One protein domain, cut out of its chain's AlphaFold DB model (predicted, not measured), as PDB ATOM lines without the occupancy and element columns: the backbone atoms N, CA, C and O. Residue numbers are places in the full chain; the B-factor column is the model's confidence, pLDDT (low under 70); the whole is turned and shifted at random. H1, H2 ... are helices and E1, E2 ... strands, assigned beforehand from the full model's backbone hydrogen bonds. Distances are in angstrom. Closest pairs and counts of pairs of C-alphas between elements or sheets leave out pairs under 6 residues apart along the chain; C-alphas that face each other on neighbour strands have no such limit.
ATOM      1  N   PHE A   3      -6.107  91.071 -10.411       95.50
ATOM      2  CA  PHE A   3      -5.287  90.048 -11.061       95.50
ATOM      3  C   PHE A   3      -4.786  90.563 -12.403       95.50
ATOM      4  O   PHE A   3      -5.544  91.172 -13.158       95.50
ATOM      5  N   GLU A   4      -3.512  90.322 -12.685       96.19
ATOM      6  CA  GLU A   4      -2.860  90.843 -13.878       96.19
ATOM      7  C   GLU A   4      -2.924  89.846 -15.041       96.19
ATOM      8  O   GLU A   4      -3.019  88.628 -14.870       96.19
ATOM      9  N   THR A   5      -2.874  90.379 -16.256       96.00
ATOM     10  CA  THR A   5      -2.822  89.597 -17.490       96.00
ATOM     11  C   THR A   5      -1.398  89.155 -17.828       96.00
ATOM     12  O   THR A   5      -0.410  89.777 -17.428       96.00
ATOM     13  N   ILE A   6      -1.275  88.092 -18.628       95.38
ATOM     14  CA  ILE A   6       0.026  87.604 -19.117       95.38
ATOM     15  C   ILE A   6       0.745  88.689 -19.935       95.38
ATOM     16  O   ILE A   6       1.951  88.867 -19.781       95.38
ATOM     17  N   ASP A   7       0.008  89.468 -20.736       95.94
ATOM     18  CA  ASP A   7       0.564  90.562 -21.549       95.94
ATOM     19  C   ASP A   7       1.208  91.662 -20.692       95.94
ATOM     20  O   ASP A   7       2.160  92.319 -21.112       95.94
ATOM     21  N   ASN A   8       0.738  91.815 -19.454       93.88
ATOM     22  CA  ASN A   8       1.294  92.734 -18.467       93.88
ATOM     23  C   ASN A   8       2.253  92.042 -17.483       93.88
ATOM     24  O   ASN A   8       2.668  92.641 -16.489       93.88
ATOM     25  N   GLY A   9       2.680  90.815 -17.779       93.38
ATOM     26  CA  GLY A   9       3.741  90.115 -17.065       93.38
ATOM     27  C   GLY A   9       3.282  89.246 -15.900       93.38
ATOM     28  O   GLY A   9       4.133  88.829 -15.115       93.38
ATOM     29  N   ALA A  10       1.986  88.947 -15.770       94.62
ATOM     30  CA  ALA A  10       1.561  87.861 -14.894       94.62
ATOM     31  C   ALA A  10       2.272  86.554 -15.278       94.62
ATOM     32  O   ALA A  10       2.588  86.315 -16.444       94.62
ATOM     33  N   LEU A  11       2.503  85.703 -14.283       93.88
ATOM     34  CA  LEU A  11       3.260  84.454 -14.367       93.88
ATOM     35  C   LEU A  11       4.777  84.603 -14.589       93.88
ATOM     36  O   LEU A  11       5.475  83.592 -14.640       93.88
ATOM     37  N   LEU A  12       5.305  85.829 -14.656       94.12
ATOM     38  CA  LEU A  12       6.748  86.075 -14.575       94.12
ATOM     39  C   LEU A  12       7.238  85.987 -13.132       94.12
ATOM     40  O   LEU A  12       6.480  86.236 -12.188       94.12
ATOM     41  N   LYS A  13       8.527  85.701 -12.948       92.81
ATOM     42  CA  LYS A  13       9.134  85.835 -11.623       92.81
ATOM     43  C   LYS A  13       9.191  87.303 -11.206       92.81
ATOM     44  O   LYS A  13       9.325  88.194 -12.045       92.81
ATOM     45  N   LEU A  14       9.146  87.579  -9.903       92.31
ATOM     46  CA  LEU A  14       9.189  88.968  -9.428       92.31
ATOM     47  C   LEU A  14      10.482  89.698  -9.808       92.31
ATOM     48  O   LEU A  14      10.428  90.872 -10.172       92.31
ATOM     49  N   ASN A  15      11.627  89.015  -9.783       89.75
ATOM     50  CA  ASN A  15      12.895  89.594 -10.228       89.75
ATOM     51  C   ASN A  15      12.903  89.898 -11.738       89.75
ATOM     52  O   ASN A  15      13.475  90.897 -12.156       89.75
ATOM     53  N   GLU A  16      12.217  89.099 -12.554       91.19
ATOM     54  CA  GLU A  16      12.055  89.345 -13.992       91.19
ATOM     55  C   GLU A  16      11.119  90.531 -14.258       91.19
ATOM     56  O   GLU A  16      11.391  91.353 -15.132       91.19
ATOM     57  N   LYS A  17      10.023  90.642 -13.498       92.06
ATOM     58  CA  LYS A  17       8.996  91.672 -13.698       92.06
ATOM     59  C   LYS A  17       9.389  93.039 -13.132       92.06
ATOM     60  O   LYS A  17       9.148  94.056 -13.782       92.06
ATOM     61  N   PHE A  18       9.940  93.066 -11.923       90.31
ATOM     62  CA  PHE A  18      10.178  94.293 -11.158       90.31
ATOM     63  C   PHE A  18      11.659  94.590 -10.919       90.31
ATOM     64  O   PHE A  18      11.974  95.627 -10.343       90.31
ATOM     65  N   ASN A  19      12.571  93.714 -11.359       87.25
ATOM     66  CA  ASN A  19      14.007  93.835 -11.089       87.25
ATOM     67  C   ASN A  19      14.316  93.986  -9.584       87.25
ATOM     68  O   ASN A  19      15.219  94.728  -9.196       87.25
ATOM     69  N   ILE A  20      13.531  93.303  -8.742       83.69
ATOM     70  CA  ILE A  20      13.727  93.249  -7.291       83.69
ATOM     71  C   ILE A  20      14.574  92.033  -6.916       83.69
ATOM     72  O   ILE A  20      14.368  90.934  -7.436       83.69
ATOM     73  N   ASP A  21      15.524  92.240  -6.009       77.69
ATOM     74  CA  ASP A  21      16.383  91.184  -5.480       77.69
ATOM     75  C   ASP A  21      15.690  90.523  -4.284       77.69
ATOM     76  O   ASP A  21      15.808  90.966  -3.141       77.69
ATOM     77  N   ILE A  22      14.871  89.513  -4.575       78.38
ATOM     78  CA  ILE A  22      14.195  88.690  -3.574       78.38
ATOM     79  C   ILE A  22      14.732  87.262  -3.686       78.38
ATOM     80  O   ILE A  22      14.711  86.666  -4.762       78.38
ATOM     81  N   GLU A  23      15.236  86.722  -2.572       67.00
ATOM     82  CA  GLU A  23      15.876  85.394  -2.532       67.00
ATOM     83  C   GLU A  23      14.917  84.248  -2.906       67.00
ATOM     84  O   GLU A  23      15.348  83.164  -3.296       67.00
ATOM     85  N   GLU A  24      13.611  84.481  -2.798       65.94
ATOM     86  CA  GLU A  24      12.576  83.469  -2.974       65.94
ATOM     87  C   GLU A  24      11.926  83.539  -4.364       65.94
ATOM     88  O   GLU A  24      11.613  84.607  -4.896       65.94
ATOM     89  N   ASN A  25      11.706  82.363  -4.959       83.06
ATOM     90  CA  ASN A  25      11.052  82.221  -6.256       83.06
ATOM     91  C   ASN A  25       9.561  82.562  -6.120       83.06
ATOM     92  O   ASN A  25       8.743  81.702  -5.805       83.06
ATOM     93  N   TYR A  26       9.209  83.813  -6.383       93.44
ATOM     94  CA  TYR A  26       7.824  84.267  -6.421       93.44
ATOM     95  C   TYR A  26       7.357  84.514  -7.844       93.44
ATOM     96  O   TYR A  26       8.086  85.099  -8.646       93.44
ATOM     97  N   ILE A  27       6.125  84.108  -8.132       95.06
ATOM     98  CA  ILE A  27       5.471  84.293  -9.426       95.06
ATOM     99  C   ILE A  27       4.436  85.406  -9.294       95.06
ATOM    100  O   ILE A  27       3.528  85.316  -8.471       95.06
ATOM    101  N   TYR A  28       4.558  86.444 -10.114       95.81
ATOM    102  CA  TYR A  28       3.642  87.577 -10.120       95.81
ATOM    103  C   TYR A  28       2.246  87.173 -10.602       95.81
ATOM    104  O   TYR A  28       2.121  86.549 -11.656       95.81
ATOM    105  N   ILE A  29       1.193  87.574  -9.885       96.81
ATOM    106  CA  ILE A  29      -0.194  87.343 -10.326       96.81
ATOM    107  C   ILE A  29      -1.095  88.579 -10.251       96.81
ATOM    108  O   ILE A  29      -2.199  88.544 -10.792       96.81
ATOM    109  N   GLY A  30      -0.667  89.673  -9.617       96.88
ATOM    110  CA  GLY A  30      -1.492  90.875  -9.508       96.88
ATOM    111  C   GLY A  30      -1.070  91.813  -8.385       96.88
ATOM    112  O   GLY A  30       0.074  91.788  -7.942       96.88
ATOM    113  N   PHE A  31      -1.994  92.640  -7.906       95.81
ATOM    114  CA  PHE A  31      -1.733  93.612  -6.845       95.81
ATOM    115  C   PHE A  31      -2.963  93.873  -5.962       95.81
ATOM    116  O   PHE A  31      -4.112  93.626  -6.351       95.81
ATOM    117  N   THR A  32      -2.740  94.363  -4.747       93.19
ATOM    118  CA  THR A  32      -3.810  94.834  -3.852       93.19
ATOM    119  C   THR A  32      -4.263  96.247  -4.234       93.19
ATOM    120  O   THR A  32      -3.687  96.879  -5.112       93.19
ATOM    121  N   GLY A  33      -5.314  96.771  -3.594       85.19
ATOM    122  CA  GLY A  33      -5.746  98.157  -3.830       85.19
ATOM    123  C   GLY A  33      -4.690  99.207  -3.451       85.19
ATOM    124  O   GLY A  33      -4.702 100.301  -4.004       85.19
ATOM    125  N   GLU A  34      -3.760  98.851  -2.561       86.25
ATOM    126  CA  GLU A  34      -2.688  99.722  -2.060       86.25
ATOM    127  C   GLU A  34      -1.400  99.630  -2.895       86.25
ATOM    128  O   GLU A  34      -0.439 100.345  -2.633       86.25
ATOM    129  N   GLY A  35      -1.383  98.778  -3.925       90.06
ATOM    130  CA  GLY A  35      -0.225  98.590  -4.801       90.06
ATOM    131  C   GLY A  35       0.749  97.503  -4.347       90.06
ATOM    132  O   GLY A  35       1.746  97.271  -5.029       90.06
ATOM    133  N   ASP A  36       0.451  96.793  -3.257       94.25
ATOM    134  CA  ASP A  36       1.257  95.648  -2.833       94.25
ATOM    135  C   ASP A  36       1.148  94.490  -3.825       94.25
ATOM    136  O   ASP A  36       0.111  94.265  -4.453       94.25
ATOM    137  N   ILE A  37       2.237  93.741  -3.963       95.50
ATOM    138  CA  ILE A  37       2.394  92.709  -4.981       95.50
ATOM    139  C   ILE A  37       1.687  91.434  -4.526       95.50
ATOM    140  O   ILE A  37       2.026  90.856  -3.498       95.50
ATOM    141  N   LEU A  38       0.759  90.942  -5.341       97.12
ATOM    142  CA  LEU A  38       0.161  89.624  -5.180       97.12
ATOM    143  C   LEU A  38       1.002  88.594  -5.945       97.12
ATOM    144  O   LEU A  38       1.220  88.730  -7.156       97.12
ATOM    145  N   ALA A  39       1.462  87.556  -5.249       96.25
ATOM    146  CA  ALA A  39       2.346  86.547  -5.818       96.25
ATOM    147  C   ALA A  39       2.018  85.124  -5.346       96.25
ATOM    148  O   ALA A  39       1.396  84.921  -4.303       96.25
ATOM    149  N   LEU A  40       2.471  84.136  -6.119       96.25
ATOM    150  CA  LEU A  40       2.535  82.737  -5.705       96.25
ATOM    151  C   LEU A  40       3.947  82.401  -5.246       96.25
ATOM    152  O   LEU A  40       4.912  82.668  -5.962       96.25
ATOM    153  N   GLU A  41       4.062  81.768  -4.088       94.06
ATOM    154  CA  GLU A  41       5.301  81.134  -3.655       94.06
ATOM    155  C   GLU A  41       5.527  79.869  -4.495       94.06
ATOM    156  O   GLU A  41       4.715  78.946  -4.464       94.06
ATOM    157  N   ASN A  42       6.610  79.814  -5.272       86.81
ATOM    158  CA  ASN A  42       6.834  78.746  -6.253       86.81
ATOM    159  C   ASN A  42       6.936  77.347  -5.624       86.81
ATOM    160  O   ASN A  42       6.541  76.367  -6.250       86.81
ATOM    161  N   ASP A  43       7.452  77.249  -4.400       87.38
ATOM    162  CA  ASP A  43       7.722  75.958  -3.762       87.38
ATOM    163  C   ASP A  43       6.467  75.342  -3.127       87.38
ATOM    164  O   ASP A  43       6.342  74.118  -3.069       87.38
ATOM    165  N   THR A  44       5.522  76.172  -2.672       91.62
ATOM    166  CA  THR A  44       4.305  75.708  -1.983       91.62
ATOM    167  C   THR A  44       3.025  75.925  -2.787       91.62
ATOM    168  O   THR A  44       2.029  75.250  -2.533       91.62
ATOM    169  N   GLY A  45       3.029  76.851  -3.749       92.38
ATOM    170  CA  GLY A  45       1.831  77.323  -4.444       92.38
ATOM    171  C   GLY A  45       0.949  78.255  -3.605       92.38
ATOM    172  O   GLY A  45      -0.148  78.605  -4.051       92.38
ATOM    173  N   SER A  46       1.409  78.660  -2.416       96.62
ATOM    174  CA  SER A  46       0.676  79.575  -1.539       96.62
ATOM    175  C   SER A  46       0.593  80.968  -2.143       96.62
ATOM    176  O   SER A  46       1.537  81.454  -2.763       96.62
ATOM    177  N   VAL A  47      -0.533  81.629  -1.914       97.75
ATOM    178  CA  VAL A  47      -0.750  83.024  -2.278       97.75
ATOM    179  C   VAL A  47      -0.243  83.920  -1.153       97.75
ATOM    180  O   VAL A  47      -0.645  83.776   0.008       97.75
ATOM    181  N   VAL A  48       0.602  84.879  -1.514       96.50
ATOM    182  CA  VAL A  48       1.150  85.886  -0.608       96.50
ATOM    183  C   VAL A  48       0.956  87.296  -1.158       96.50
ATOM    184  O   VAL A  48       0.844  87.506  -2.368       96.50
ATOM    185  N   CYS A  49       0.943  88.260  -0.245       95.50
ATOM    186  CA  CYS A  49       1.109  89.676  -0.524       95.50
ATOM    187  C   CYS A  49       2.539  90.083  -0.152       95.50
ATOM    188  O   CYS A  49       3.037  89.656   0.891       95.50
ATOM    189  N   ILE A  50       3.191  90.905  -0.965       94.38
ATOM    190  CA  ILE A  50       4.509  91.469  -0.675       94.38
ATOM    191  C   ILE A  50       4.377  92.983  -0.711       94.38
ATOM    192  O   ILE A  50       4.006  93.552  -1.740       94.38
ATOM    193  N   ASN A  51       4.685  93.622   0.413       92.69
ATOM    194  CA  ASN A  51       4.616  95.065   0.533       92.69
ATOM    195  C   ASN A  51       5.599  95.728  -0.439       92.69
ATOM    196  O   ASN A  51       6.773  95.359  -0.514       92.69
ATOM    197  N   HIS A  52       5.110  96.702  -1.200       87.50
ATOM    198  CA  HIS A  52       5.888  97.309  -2.278       87.50
ATOM    199  C   HIS A  52       6.996  98.265  -1.794       87.50
ATOM    200  O   HIS A  52       7.906  98.568  -2.565       87.50
ATOM    201  N   GLU A  53       6.948  98.727  -0.540       88.00
ATOM    202  CA  GLU A  53       7.937  99.648   0.033       88.00
ATOM    203  C   GLU A  53       9.062  98.916   0.772       88.00
ATOM    204  O   GLU A  53      10.236  99.248   0.601       88.00
ATOM    205  N   ASN A  54       8.715  97.931   1.608       90.81
ATOM    206  CA  ASN A  54       9.658  97.275   2.520       90.81
ATOM    207  C   ASN A  54       9.903  95.783   2.216       90.81
ATOM    208  O   ASN A  54      10.742  95.166   2.873       90.81
ATOM    209  N   LEU A  55       9.213  95.219   1.215       89.56
ATOM    210  CA  LEU A  55       9.292  93.810   0.800       89.56
ATOM    211  C   LEU A  55       8.895  92.795   1.888       89.56
ATOM    212  O   LEU A  55       9.182  91.600   1.758       89.56
ATOM    213  N   GLU A  56       8.217  93.235   2.952       91.56
ATOM    214  CA  GLU A  56       7.637  92.333   3.943       91.56
ATOM    215  C   GLU A  56       6.526  91.493   3.317       91.56
ATOM    216  O   GLU A  56       5.742  91.953   2.485       91.56
TER     217      GLU A  56
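AT A GLANCE: This is residues 3 to 56 of the 130 residues of an uncharacterized protein of Clostridium sp. CAG:221 (UniProt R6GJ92). With little regular structure, this is a small, strongly twisted wall of three strands with one short helix, H1, over one face. The 54 printed residues hold H1, E1, E2 and E3 in that order, 20 residues in named elements, mixed in class; the antiparallel sheet runs E1 E2 E3. The whole is compact, with a radius of gyration of the C-alphas of 10.0 A and spans of 25 by 25 by 21 A.

IN THESE COORDINATES: H1 is residues 14 to 18, beginning at C-alpha 14 (9.189, 88.968, -9.428). E1 is residues 26 to 31, 13.4 A long; E2, residues 37 to 41, 12.0 A; E3, residues 47 to 50, 10.1 A, ending at C-alpha 50 (4.509, 91.469, -0.675).

HOW THE PARTS SIT: E1, E2 and E3 form a meander, each strand the antiparallel neighbour of the one before. In the hairpin E1 and E2, N 27 and O 40 are 2.9 A apart, within hydrogen-bond range. In the hairpin E2 and E3, N 37 and O 50 are 2.8 A apart, also within range. H1 is on the sheet at a height over the sheet of 9.5 A, only just over E1, with 3 of its 5 C-alphas falling there; the closest C-alphas of H1 and E1, Leu 14 and Tyr 26, are 5.7 A apart. In H1 every O i to N i+4 pair is within hydrogen-bond range.

THE WHOLE: The C-alphas farthest apart, Asp 7 and Asn 54, are 26.6 A apart. The printed part has no cut, and no link is long. Residues 23 to 24 have pLDDT under 70.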